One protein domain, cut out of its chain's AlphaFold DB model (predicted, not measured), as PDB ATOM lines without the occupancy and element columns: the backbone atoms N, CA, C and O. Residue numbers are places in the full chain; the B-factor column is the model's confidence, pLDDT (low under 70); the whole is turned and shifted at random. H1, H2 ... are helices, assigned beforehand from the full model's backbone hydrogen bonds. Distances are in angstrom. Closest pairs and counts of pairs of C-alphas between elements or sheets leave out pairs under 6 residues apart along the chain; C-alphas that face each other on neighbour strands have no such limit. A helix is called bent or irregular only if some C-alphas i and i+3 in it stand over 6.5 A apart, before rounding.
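AT A GLANCE: This is residues 187 to 259 of the 637 residues of the protein "uncharacterized protein LOC113092480" of Carassius auratus (UniProt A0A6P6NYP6). Two long helical pieces, arm H2a and helix H3, meet near their first residues and run away from each other as a wide V, which makes the long axis. Arm H2b folds back beside the far part of H2a, H1 packs on H2a near the join, and the tip with H4 sticks out past the end of H3. The printed part has 73 residues with four named helices, H1, H2, H3 and H4 in chain order, and no named strand; its class is all helix. It is loose, with a radius of gyration of the C-alphas of 15.0 A, and a rod of 54 by 20 by 18 A.

IN THESE COORDINATES: H2, residues 202 to 226, is the longest helix by residues. By its hydrogen bonds it was assigned as one helix, but it is bent: C-alphas 216 and 219 are 9.2 A apart. Arm H2a, residues 202 to 216, measures 21.2 A from C-alpha 202 at (6.734, -38.571, 30.803). Arm H2b, residues 219 to 226, measures 13.5 A and is irregular, with C-alphas 219 and 222 8.1 A apart. H3, residues 234 to 251, measures 25.7 A and ends at (-8.556, -54.280, 32.389). H1 is residues 187 to 197, 15.3 A, and H4 residues 254 to 257, 5.1 A.

HOW THE PARTS SIT: H2a touches H2b with residues 210 to 214 alone, opposite ways at a shallow tilt of 26 degrees; the closest C-alphas, of Leu 214 and Tyr 221, are 5.7 A apart. With residues 202 to 206 alone H2a touches residues 234 to 241 of H3, at a steep tilt of 58 degrees, closest at the C-alphas of Pro 202 and Cys 237, 5.2 A. H1 touches H2a at a steep tilt of 50 degrees, closest at the C-alphas of Leu 195 and Ala 205, 5.8 A. H1 and H3 are close but not clearly touching. H2b and H3 are apart. In H1 and H3 every O i to N i+4 pair is within hydrogen-bond range, in H2a 10 of 11 and in H2b 3 of 4; H4 is too short for such a pair.

THE WHOLE: The C-alphas farthest apart, of Asn 219 and Leu 259, are 54.3 A apart. The printed part has no cut and no long link. H3 and H4 meet only through their link, and residues 251 to 257 stand free. Mean pLDDT of the printed part is 93.1; residue 259 is under 70.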
ATOM      1  N   LYS A 187      -8.180 -30.579  31.689       92.88
ATOM      2  CA  LYS A 187      -7.488 -30.348  30.399       92.88
ATOM      3  C   LYS A 187      -6.038 -30.860  30.408       92.88
ATOM      4  O   LYS A 187      -5.609 -31.537  29.483       92.88
ATOM      5  N   ALA A 188      -5.290 -30.602  31.483       94.31
ATOM      6  CA  ALA A 188      -3.897 -31.042  31.606       94.31
ATOM      7  C   ALA A 188      -3.746 -32.571  31.763       94.31
ATOM      8  O   ALA A 188      -2.714 -33.133  31.395       94.31
ATOM      9  N   ILE A 189      -4.761 -33.260  32.297       95.69
ATOM     10  CA  ILE A 189      -4.821 -34.730  32.334       95.69
ATOM     11  C   ILE A 189      -5.175 -35.280  30.946       95.69
ATOM     12  O   ILE A 189      -4.553 -36.242  30.502       95.69
ATOM     13  N   GLU A 190      -6.122 -34.658  30.244       95.88
ATOM     14  CA  GLU A 190      -6.550 -35.043  28.893       95.88
ATOM     15  C   GLU A 190      -5.395 -34.928  27.887       95.88
ATOM     16  O   GLU A 190      -5.057 -35.919  27.237       95.88
ATOM     17  N   THR A 191      -4.692 -33.791  27.844       95.31
ATOM     18  CA  THR A 191      -3.515 -33.607  26.973       95.31
ATOM     19  C   THR A 191      -2.381 -34.582  27.316       95.31
ATOM     20  O   THR A 191      -1.782 -35.169  26.417       95.31
ATOM     21  N   LEU A 192      -2.111 -34.851  28.604       96.44
ATOM     22  CA  LEU A 192      -1.144 -35.892  28.986       96.44
ATOM     23  C   LEU A 192      -1.588 -37.303  28.575       96.44
ATOM     24  O   LEU A 192      -0.731 -38.141  28.300       96.44
ATOM     25  N   THR A 193      -2.893 -37.583  28.537       96.06
ATOM     26  CA  THR A 193      -3.423 -38.879  28.082       96.06
ATOM     27  C   THR A 193      -3.147 -39.057  26.594       96.06
ATOM     28  O   THR A 193      -2.484 -40.022  26.220       96.06
ATOM     29  N   GLN A 194      -3.525 -38.068  25.779       96.06
ATOM     30  CA  GLN A 194      -3.293 -38.048  24.331       96.06
ATOM     31  C   GLN A 194      -1.801 -38.199  23.989       96.06
ATOM     32  O   GLN A 194      -1.425 -39.062  23.198       96.06
ATOM     33  N   LEU A 195      -0.920 -37.438  24.651       96.62
ATOM     34  CA  LEU A 195       0.531 -37.550  24.453       96.62
ATOM     35  C   LEU A 195       1.068 -38.945  24.837       96.62
ATOM     36  O   LEU A 195       1.970 -39.464  24.182       96.62
ATOM     37  N   PHE A 196       0.515 -39.593  25.868       96.69
ATOM     38  CA  PHE A 196       0.900 -40.956  26.252       96.69
ATOM     39  C   PHE A 196       0.318 -42.055  25.350       96.69
ATOM     40  O   PHE A 196       0.902 -43.140  25.301       96.69
ATOM     41  N   GLU A 197      -0.774 -41.781  24.637       94.62
ATOM     42  CA  GLU A 197      -1.363 -42.652  23.608       94.62
ATOM     43  C   GLU A 197      -0.588 -42.563  22.285       94.62
ATOM     44  O   GLU A 197      -0.292 -43.596  21.691       94.62
ATOM     45  N   VAL A 198      -0.132 -41.361  21.902       95.38
ATOM     46  CA  VAL A 198       0.836 -41.129  20.805       95.38
ATOM     47  C   VAL A 198       2.226 -41.722  21.117       95.38
ATOM     48  O   VAL A 198       3.038 -41.936  20.222       95.38
ATOM     49  N   GLY A 199       2.499 -42.053  22.385       94.81
ATOM     50  CA  GLY A 199       3.686 -42.804  22.807       94.81
ATOM     51  C   GLY A 199       4.793 -41.976  23.467       94.81
ATOM     52  O   GLY A 199       5.852 -42.524  23.779       94.81
ATOM     53  N   HIS A 200       4.570 -40.687  23.744       97.12
ATOM     54  CA  HIS A 200       5.561 -39.844  24.416       97.12
ATOM     55  C   HIS A 200       5.943 -40.385  25.805       97.12
ATOM     56  O   HIS A 200       5.119 -40.879  26.582       97.12
ATOM     57  N   SER A 201       7.219 -40.225  26.167       97.00
ATOM     58  CA  SER A 201       7.686 -40.462  27.537       97.00
ATOM     59  C   SER A 201       7.181 -39.364  28.493       97.00
ATOM     60  O   SER A 201       6.910 -38.249  28.046       97.00
ATOM     61  N   PRO A 202       7.109 -39.601  29.821       97.62
ATOM     62  CA  PRO A 202       6.734 -38.571  30.803       97.62
ATOM     63  C   PRO A 202       7.551 -37.274  30.731       97.62
ATOM     64  O   PRO A 202       7.019 -36.209  31.038       97.62
ATOM     65  N   THR A 203       8.814 -37.356  30.306       97.44
ATOM     66  CA  THR A 203       9.685 -36.194  30.077       97.44
ATOM     67  C   THR A 203       9.360 -35.500  28.756       97.44
ATOM     68  O   THR A 203       9.236 -34.281  28.732       97.44
ATOM     69  N   SER A 204       9.175 -36.262  27.671       97.69
ATOM     70  CA  SER A 204       8.850 -35.716  26.345       97.69
ATOM     71  C   SER A 204       7.470 -35.052  26.323       97.69
ATOM     72  O   SER A 204       7.358 -33.920  25.870       97.69
ATOM     73  N   ALA A 205       6.447 -35.686  26.902       97.31
ATOM     74  CA  ALA A 205       5.100 -35.121  26.993       97.31
ATOM     75  C   ALA A 205       5.075 -33.799  27.782       97.31
ATOM     76  O   ALA A 205       4.393 -32.857  27.393       97.31
ATOM     77  N   LEU A 206       5.854 -33.697  28.869       96.88
ATOM     78  CA  LEU A 206       5.977 -32.450  29.629       96.88
ATOM     79  C   LEU A 206       6.800 -31.380  28.887       96.88
ATOM     80  O   LEU A 206       6.587 -30.193  29.122       96.88
ATOM     81  N   ALA A 207       7.734 -31.774  28.018       96.94
ATOM     82  CA  ALA A 207       8.464 -30.837  27.167       96.94
ATOM     83  C   ALA A 207       7.550 -30.243  26.083       96.94
ATOM     84  O   ALA A 207       7.496 -29.024  25.968       96.94
ATOM     85  N   VAL A 208       6.775 -31.082  25.378       96.31
ATOM     86  CA  VAL A 208       5.766 -30.650  24.391       96.31
ATOM     87  C   VAL A 208       4.775 -29.676  25.032       96.31
ATOM     88  O   VAL A 208       4.735 -28.517  24.639       96.31
ATOM     89  N   LEU A 209       4.128 -30.080  26.134       95.38
ATOM     90  CA  LEU A 209       3.180 -29.234  26.869       95.38
ATOM     91  C   LEU A 209       3.779 -27.870  27.276       95.38
ATOM     92  O   LEU A 209       3.076 -26.866  27.324       95.38
ATOM     93  N   LYS A 210       5.079 -27.804  27.588       95.56
ATOM     94  CA  LYS A 210       5.752 -26.535  27.905       95.56
ATOM     95  C   LYS A 210       6.024 -25.678  26.674       95.56
ATOM     96  O   LYS A 210       5.893 -24.463  26.781       95.56
ATOM     97  N   SER A 211       6.379 -26.278  25.541       95.38
ATOM     98  CA  SER A 211       6.502 -25.565  24.265       95.38
ATOM     99  C   SER A 211       5.158 -24.990  23.818       95.38
ATOM    100  O   SER A 211       5.097 -23.813  23.467       95.38
ATOM    101  N   ASP A 212       4.078 -25.766  23.932       94.62
ATOM    102  CA  ASP A 212       2.719 -25.325  23.599       94.62
ATOM    103  C   ASP A 212       2.313 -24.115  24.459       94.62
ATOM    104  O   ASP A 212       1.926 -23.068  23.943       94.62
ATOM    105  N   LEU A 213       2.505 -24.203  25.782       95.06
ATOM    106  CA  LEU A 213       2.202 -23.112  26.718       95.06
ATOM    107  C   LEU A 213       3.132 -21.894  26.564       95.06
ATOM    108  O   LEU A 213       2.756 -20.791  26.967       95.06
ATOM    109  N   LEU A 214       4.337 -22.057  26.008       94.94
ATOM    110  CA  LEU A 214       5.222 -20.939  25.662       94.94
ATOM    111  C   LEU A 214       4.721 -20.205  24.410       94.94
ATOM    112  O   LEU A 214       4.760 -18.975  24.383       94.94
ATOM    113  N   ALA A 215       4.209 -20.940  23.417       94.69
ATOM    114  CA  ALA A 215       3.607 -20.375  22.213       94.69
ATOM    115  C   ALA A 215       2.252 -19.699  22.502       94.69
ATOM    116  O   ALA A 215       2.050 -18.550  22.116       94.69
ATOM    117  N   GLU A 216       1.347 -20.361  23.235       93.81
ATOM    118  CA  GLU A 216       0.033 -19.803  23.599       93.81
ATOM    119  C   GLU A 216       0.148 -18.572  24.518       93.81
ATOM    120  O   GLU A 216      -0.677 -17.655  24.449       93.81
ATOM    121  N   HIS A 217       1.121 -18.558  25.440       93.12
ATOM    122  CA  HIS A 217       1.112 -17.653  26.596       93.12
ATOM    123  C   HIS A 217       2.462 -16.981  26.905       93.12
ATOM    124  O   HIS A 217       2.711 -16.661  28.068       93.12
ATOM    125  N   PHE A 218       3.302 -16.699  25.902       89.69
ATOM    126  CA  PHE A 218       4.642 -16.082  26.022       89.69
ATOM    127  C   PHE A 218       4.797 -15.069  27.184       89.69
ATOM    128  O   PHE A 218       5.499 -15.344  28.159       89.69
ATOM    129  N   ASN A 219       4.044 -13.959  27.168       92.81
ATOM    130  CA  ASN A 219       4.102 -12.890  28.187       92.81
ATOM    131  C   ASN A 219       3.682 -13.313  29.615       92.81
ATOM    132  O   ASN A 219       3.905 -12.575  30.570       92.81
ATOM    133  N   LYS A 220       3.035 -14.473  29.781       92.00
ATOM    134  CA  LYS A 220       2.558 -15.018  31.068       92.00
ATOM    135  C   LYS A 220       3.159 -16.394  31.389       92.00
ATOM    136  O   LYS A 220       2.804 -16.991  32.410       92.00
ATOM    137  N   TYR A 221       4.089 -16.885  30.566       93.50
ATOM    138  CA  TYR A 221       4.598 -18.257  30.598       93.50
ATOM    139  C   TYR A 221       5.155 -18.669  31.967       93.50
ATOM    140  O   TYR A 221       4.918 -19.791  32.413       93.50
ATOM    141  N   VAL A 222       5.812 -17.756  32.693       92.44
ATOM    142  CA  VAL A 222       6.336 -18.004  34.052       92.44
ATOM    143  C   VAL A 222       5.231 -18.426  35.032       92.44
ATOM    144  O   VAL A 222       5.414 -19.364  35.804       92.44
ATOM    145  N   TYR A 223       4.060 -17.786  34.980       91.31
ATOM    146  CA  TYR A 223       2.928 -18.106  35.858       91.31
ATOM    147  C   TYR A 223       2.177 -19.352  35.383       91.31
ATOM    148  O   TYR A 223       1.782 -20.185  36.196       91.31
ATOM    149  N   VAL A 224       2.004 -19.504  34.067       93.00
ATOM    150  CA  VAL A 224       1.281 -20.632  33.459       93.00
ATOM    151  C   VAL A 224       2.049 -21.947  33.632       93.00
ATOM    152  O   VAL A 224       1.473 -22.933  34.087       93.00
ATOM    153  N   SER A 225       3.353 -21.963  33.343       93.69
ATOM    154  CA  SER A 225       4.209 -23.150  33.494       93.69
ATOM    155  C   SER A 225       4.486 -23.522  34.957       93.69
ATOM    156  O   SER A 225       4.771 -24.682  35.256       93.69
ATOM    157  N   ALA A 226       4.352 -22.568  35.887       92.69
ATOM    158  CA  ALA A 226       4.344 -22.838  37.322       92.69
ATOM    159  C   ALA A 226       2.974 -23.311  37.843       92.69
ATOM    160  O   ALA A 226       2.907 -23.944  38.898       92.69
ATOM    161  N   ASN A 227       1.874 -23.024  37.139       93.25
ATOM    162  CA  ASN A 227       0.535 -23.399  37.573       93.25
ATOM    163  C   ASN A 227       0.282 -24.888  37.368       93.25
ATOM    164  O   ASN A 227      -0.007 -25.346  36.265       93.25
ATOM    165  N   ARG A 228       0.292 -25.634  38.476       93.88
ATOM    166  CA  ARG A 228       0.143 -27.091  38.488       93.88
ATOM    167  C   ARG A 228      -1.203 -27.591  37.947       93.88
ATOM    168  O   ARG A 228      -1.300 -28.763  37.589       93.88
ATOM    169  N   ALA A 229      -2.210 -26.719  37.855       93.00
ATOM    170  CA  ALA A 229      -3.478 -27.032  37.199       93.00
ATOM    171  C   ALA A 229      -3.365 -27.106  35.665       93.00
ATOM    172  O   ALA A 229      -4.155 -27.816  35.050       93.00
ATOM    173  N   ILE A 230      -2.388 -26.407  35.076       93.81
ATOM    174  CA  ILE A 230      -2.173 -26.287  33.626       93.81
ATOM    175  C   ILE A 230      -0.923 -27.074  33.203       93.81
ATOM    176  O   ILE A 230      -1.002 -27.915  32.316       93.81
ATOM    177  N   CYS A 231       0.211 -26.856  33.878       95.38
ATOM    178  CA  CYS A 231       1.483 -27.542  33.649       95.38
ATOM    179  C   CYS A 231       1.821 -28.467  34.838       95.38
ATOM    180  O   CYS A 231       2.260 -27.985  35.888       95.38
ATOM    181  N   PRO A 232       1.632 -29.796  34.727       95.88
ATOM    182  CA  PRO A 232       1.858 -30.722  35.838       95.88
ATOM    183  C   PRO A 232       3.342 -30.897  36.195       95.88
ATOM    184  O   PRO A 232       4.238 -30.701  35.377       95.88
ATOM    185  N   ASP A 233       3.623 -31.339  37.426       93.94
ATOM    186  CA  ASP A 233       4.983 -31.716  37.825       93.94
ATOM    187  C   ASP A 233       5.435 -33.018  37.140       93.94
ATOM    188  O   ASP A 233       4.659 -33.964  37.023       93.94
ATOM    189  N   LEU A 234       6.718 -33.127  36.768       95.25
ATOM    190  CA  LEU A 234       7.280 -34.336  36.137       95.25
ATOM    191  C   LEU A 234       7.017 -35.611  36.963       95.25
ATOM    192  O   LEU A 234       6.725 -36.677  36.421       95.25
ATOM    193  N   GLN A 235       7.044 -35.490  38.293       95.31
ATOM    194  CA  GLN A 235       6.743 -36.587  39.210       95.31
ATOM    195  C   GLN A 235       5.252 -36.984  39.183       95.31
ATOM    196  O   GLN A 235       4.916 -38.129  39.483       95.31
ATOM    197  N   PHE A 236       4.329 -36.095  38.806       96.12
ATOM    198  CA  PHE A 236       2.949 -36.435  38.456       96.12
ATOM    199  C   PHE A 236       2.892 -37.132  37.100       96.12
ATOM    200  O   PHE A 236       2.292 -38.198  37.045       96.12
ATOM    201  N   CYS A 237       3.573 -36.636  36.062       96.81
ATOM    202  CA  CYS A 237       3.603 -37.281  34.741       96.81
ATOM    203  C   CYS A 237       4.047 -38.756  34.833       96.81
ATOM    204  O   CYS A 237       3.361 -39.648  34.329       96.81
ATOM    205  N   TYR A 238       5.125 -39.050  35.575       97.38
ATOM    206  CA  TYR A 238       5.570 -40.429  35.833       97.38
ATOM    207  C   TYR A 238       4.556 -41.269  36.625       97.38
ATOM    208  O   TYR A 238       4.348 -42.444  36.309       97.38
ATOM    209  N   ARG A 239       3.920 -40.702  37.661       97.00
ATOM    210  CA  ARG A 239       2.883 -41.405  38.440       97.00
ATOM    211  C   ARG A 239       1.629 -41.667  37.610       97.00
ATOM    212  O   ARG A 239       1.054 -42.744  37.732       97.00
ATOM    213  N   TYR A 240       1.236 -40.726  36.756       95.94
ATOM    214  CA  TYR A 240       0.064 -40.835  35.898       95.94
ATOM    215  C   TYR A 240       0.277 -41.876  34.794       95.94
ATOM    216  O   TYR A 240      -0.545 -42.778  34.660       95.94
ATOM    217  N   ARG A 241       1.438 -41.884  34.117       95.44
ATOM    218  CA  ARG A 241       1.776 -42.949  33.153       95.44
ATOM    219  C   ARG A 241       1.758 -44.341  33.794       95.44
ATOM    220  O   ARG A 241       1.185 -45.263  33.221       95.44
ATOM    221  N   LYS A 242       2.316 -44.486  35.006       96.00
ATOM    222  CA  LYS A 242       2.267 -45.743  35.783       96.00
ATOM    223  C   LYS A 242       0.842 -46.129  36.200       96.00
ATOM    224  O   LYS A 242       0.522 -47.314  36.213       96.00
ATOM    225  N   PHE A 243      -0.014 -45.158  36.515       95.44
ATOM    226  CA  PHE A 243      -1.429 -45.387  36.817       95.44
ATOM    227  C   PHE A 243      -2.213 -45.861  35.585       95.44
ATOM    228  O   PHE A 243      -2.952 -46.835  35.695       95.44
ATOM    229  N   LEU A 244      -1.988 -45.270  34.405       94.19
ATOM    230  CA  LEU A 244      -2.573 -45.751  33.147       94.19
ATOM    231  C   LEU A 244      -2.136 -47.191  32.835       94.19
ATOM    232  O   LEU A 244      -2.987 -48.040  32.591       94.19
ATOM    233  N   THR A 245      -0.841 -47.510  32.957       93.50
ATOM    234  CA  THR A 245      -0.343 -48.892  32.807       93.50
ATOM    235  C   THR A 245      -0.974 -49.852  33.822       93.50
ATOM    236  O   THR A 245      -1.304 -50.987  33.483       93.50
ATOM    237  N   TYR A 246      -1.197 -49.415  35.066       94.44
ATOM    238  CA  TYR A 246      -1.910 -50.211  36.068       94.44
ATOM    239  C   TYR A 246      -3.378 -50.459  35.682       94.44
ATOM    240  O   TYR A 246      -3.845 -51.591  35.803       94.44
ATOM    241  N   LEU A 247      -4.095 -49.448  35.178       93.06
ATOM    242  CA  LEU A 247      -5.471 -49.608  34.691       93.06
ATOM    243  C   LEU A 247      -5.544 -50.535  33.471       93.06
ATOM    244  O   LEU A 247      -6.408 -51.409  33.431       93.06
ATOM    245  N   GLN A 248      -4.611 -50.409  32.523       92.12
ATOM    246  CA  GLN A 248      -4.480 -51.306  31.368       92.12
ATOM    247  C   GLN A 248      -4.277 -52.765  31.823       92.12
ATOM    248  O   GLN A 248      -5.024 -53.648  31.404       92.12
ATOM    249  N   ASN A 249      -3.362 -53.002  32.771       92.88
ATOM    250  CA  ASN A 249      -3.089 -54.327  33.350       92.88
ATOM    251  C   ASN A 249      -4.220 -54.880  34.240       92.88
ATOM    252  O   ASN A 249      -4.295 -56.089  34.476       92.88
ATOM    253  N   LEU A 250      -5.093 -54.019  34.768       89.88
ATOM    254  CA  LEU A 250      -6.289 -54.425  35.507       89.88
ATOM    255  C   LEU A 250      -7.438 -54.773  34.548       89.88
ATOM    256  O   LEU A 250      -8.149 -55.750  34.781       89.88
ATOM    257  N   ASN A 251      -7.578 -54.026  33.447       88.88
ATOM    258  CA  ASN A 251      -8.556 -54.280  32.389       88.88
ATOM    259  C   ASN A 251      -8.229 -55.553  31.591       88.88
ATOM    260  O   ASN A 251      -9.122 -56.356  31.354       88.88
ATOM    261  N   SER A 252      -6.961 -55.817  31.250       91.69
ATOM    262  CA  SER A 252      -6.580 -57.084  30.597       91.69
ATOM    263  C   SER A 252      -6.883 -58.313  31.467       91.69
ATOM    264  O   SER A 252      -7.171 -59.387  30.954       91.69
ATOM    265  N   ARG A 253      -6.909 -58.147  32.796       86.38
ATOM    266  CA  ARG A 253      -7.260 -59.190  33.775       86.38
ATOM    267  C   ARG A 253      -8.727 -59.149  34.229       86.38
ATOM    268  O   ARG A 253      -9.076 -59.782  35.231       86.38
ATOM    269  N   ARG A 254      -9.600 -58.425  33.514       86.44
ATOM    270  CA  ARG A 254     -11.020 -58.230  33.872       86.44
ATOM    271  C   ARG A 254     -11.785 -59.533  34.086       86.44
ATOM    272  O   ARG A 254     -12.557 -59.612  35.033       86.44
ATOM    273  N   GLU A 255     -11.531 -60.563  33.285       80.38
ATOM    274  CA  GLU A 255     -12.210 -61.864  33.393       80.38
ATOM    275  C   GLU A 255     -11.824 -62.615  34.675       80.38
ATOM    276  O   GLU A 255     -12.674 -63.174  35.371       80.38
ATOM    277  N   SER A 256     -10.548 -62.541  35.068       74.81
ATOM    278  CA  SER A 256     -10.077 -63.104  36.335       74.81
ATOM    279  C   SER A 256     -10.642 -62.360  37.551       74.81
ATOM    280  O   SER A 256     -10.846 -62.974  38.601       74.81
ATOM    281  N   LEU A 257     -10.867 -61.046  37.444       73.69
ATOM    282  CA  LEU A 257     -11.170 -60.163  38.578       73.69
ATOM    283  C   LEU A 257     -12.668 -59.873  38.768       73.69
ATOM    284  O   LEU A 257     -13.150 -59.880  39.902       73.69
ATOM    285  N   ALA A 258     -13.412 -59.614  37.693       76.50
ATOM    286  CA  ALA A 258     -14.796 -59.162  37.752       76.50
ATOM    287  C   ALA A 258     -15.787 -60.328  37.603       76.50
ATOM    288  O   ALA A 258     -15.791 -61.071  36.623       76.50
ATOM    289  N   LEU A 259     -16.692 -60.451  38.579       68.25
ATOM    290  CA  LEU A 259     -17.673 -61.542  38.657       68.25
ATOM    291  C   LEU A 259     -18.633 -61.599  37.453       68.25
ATOM    292  O   LEU A 259     -19.209 -62.649  37.185       68.25
TER     293      LEU A 259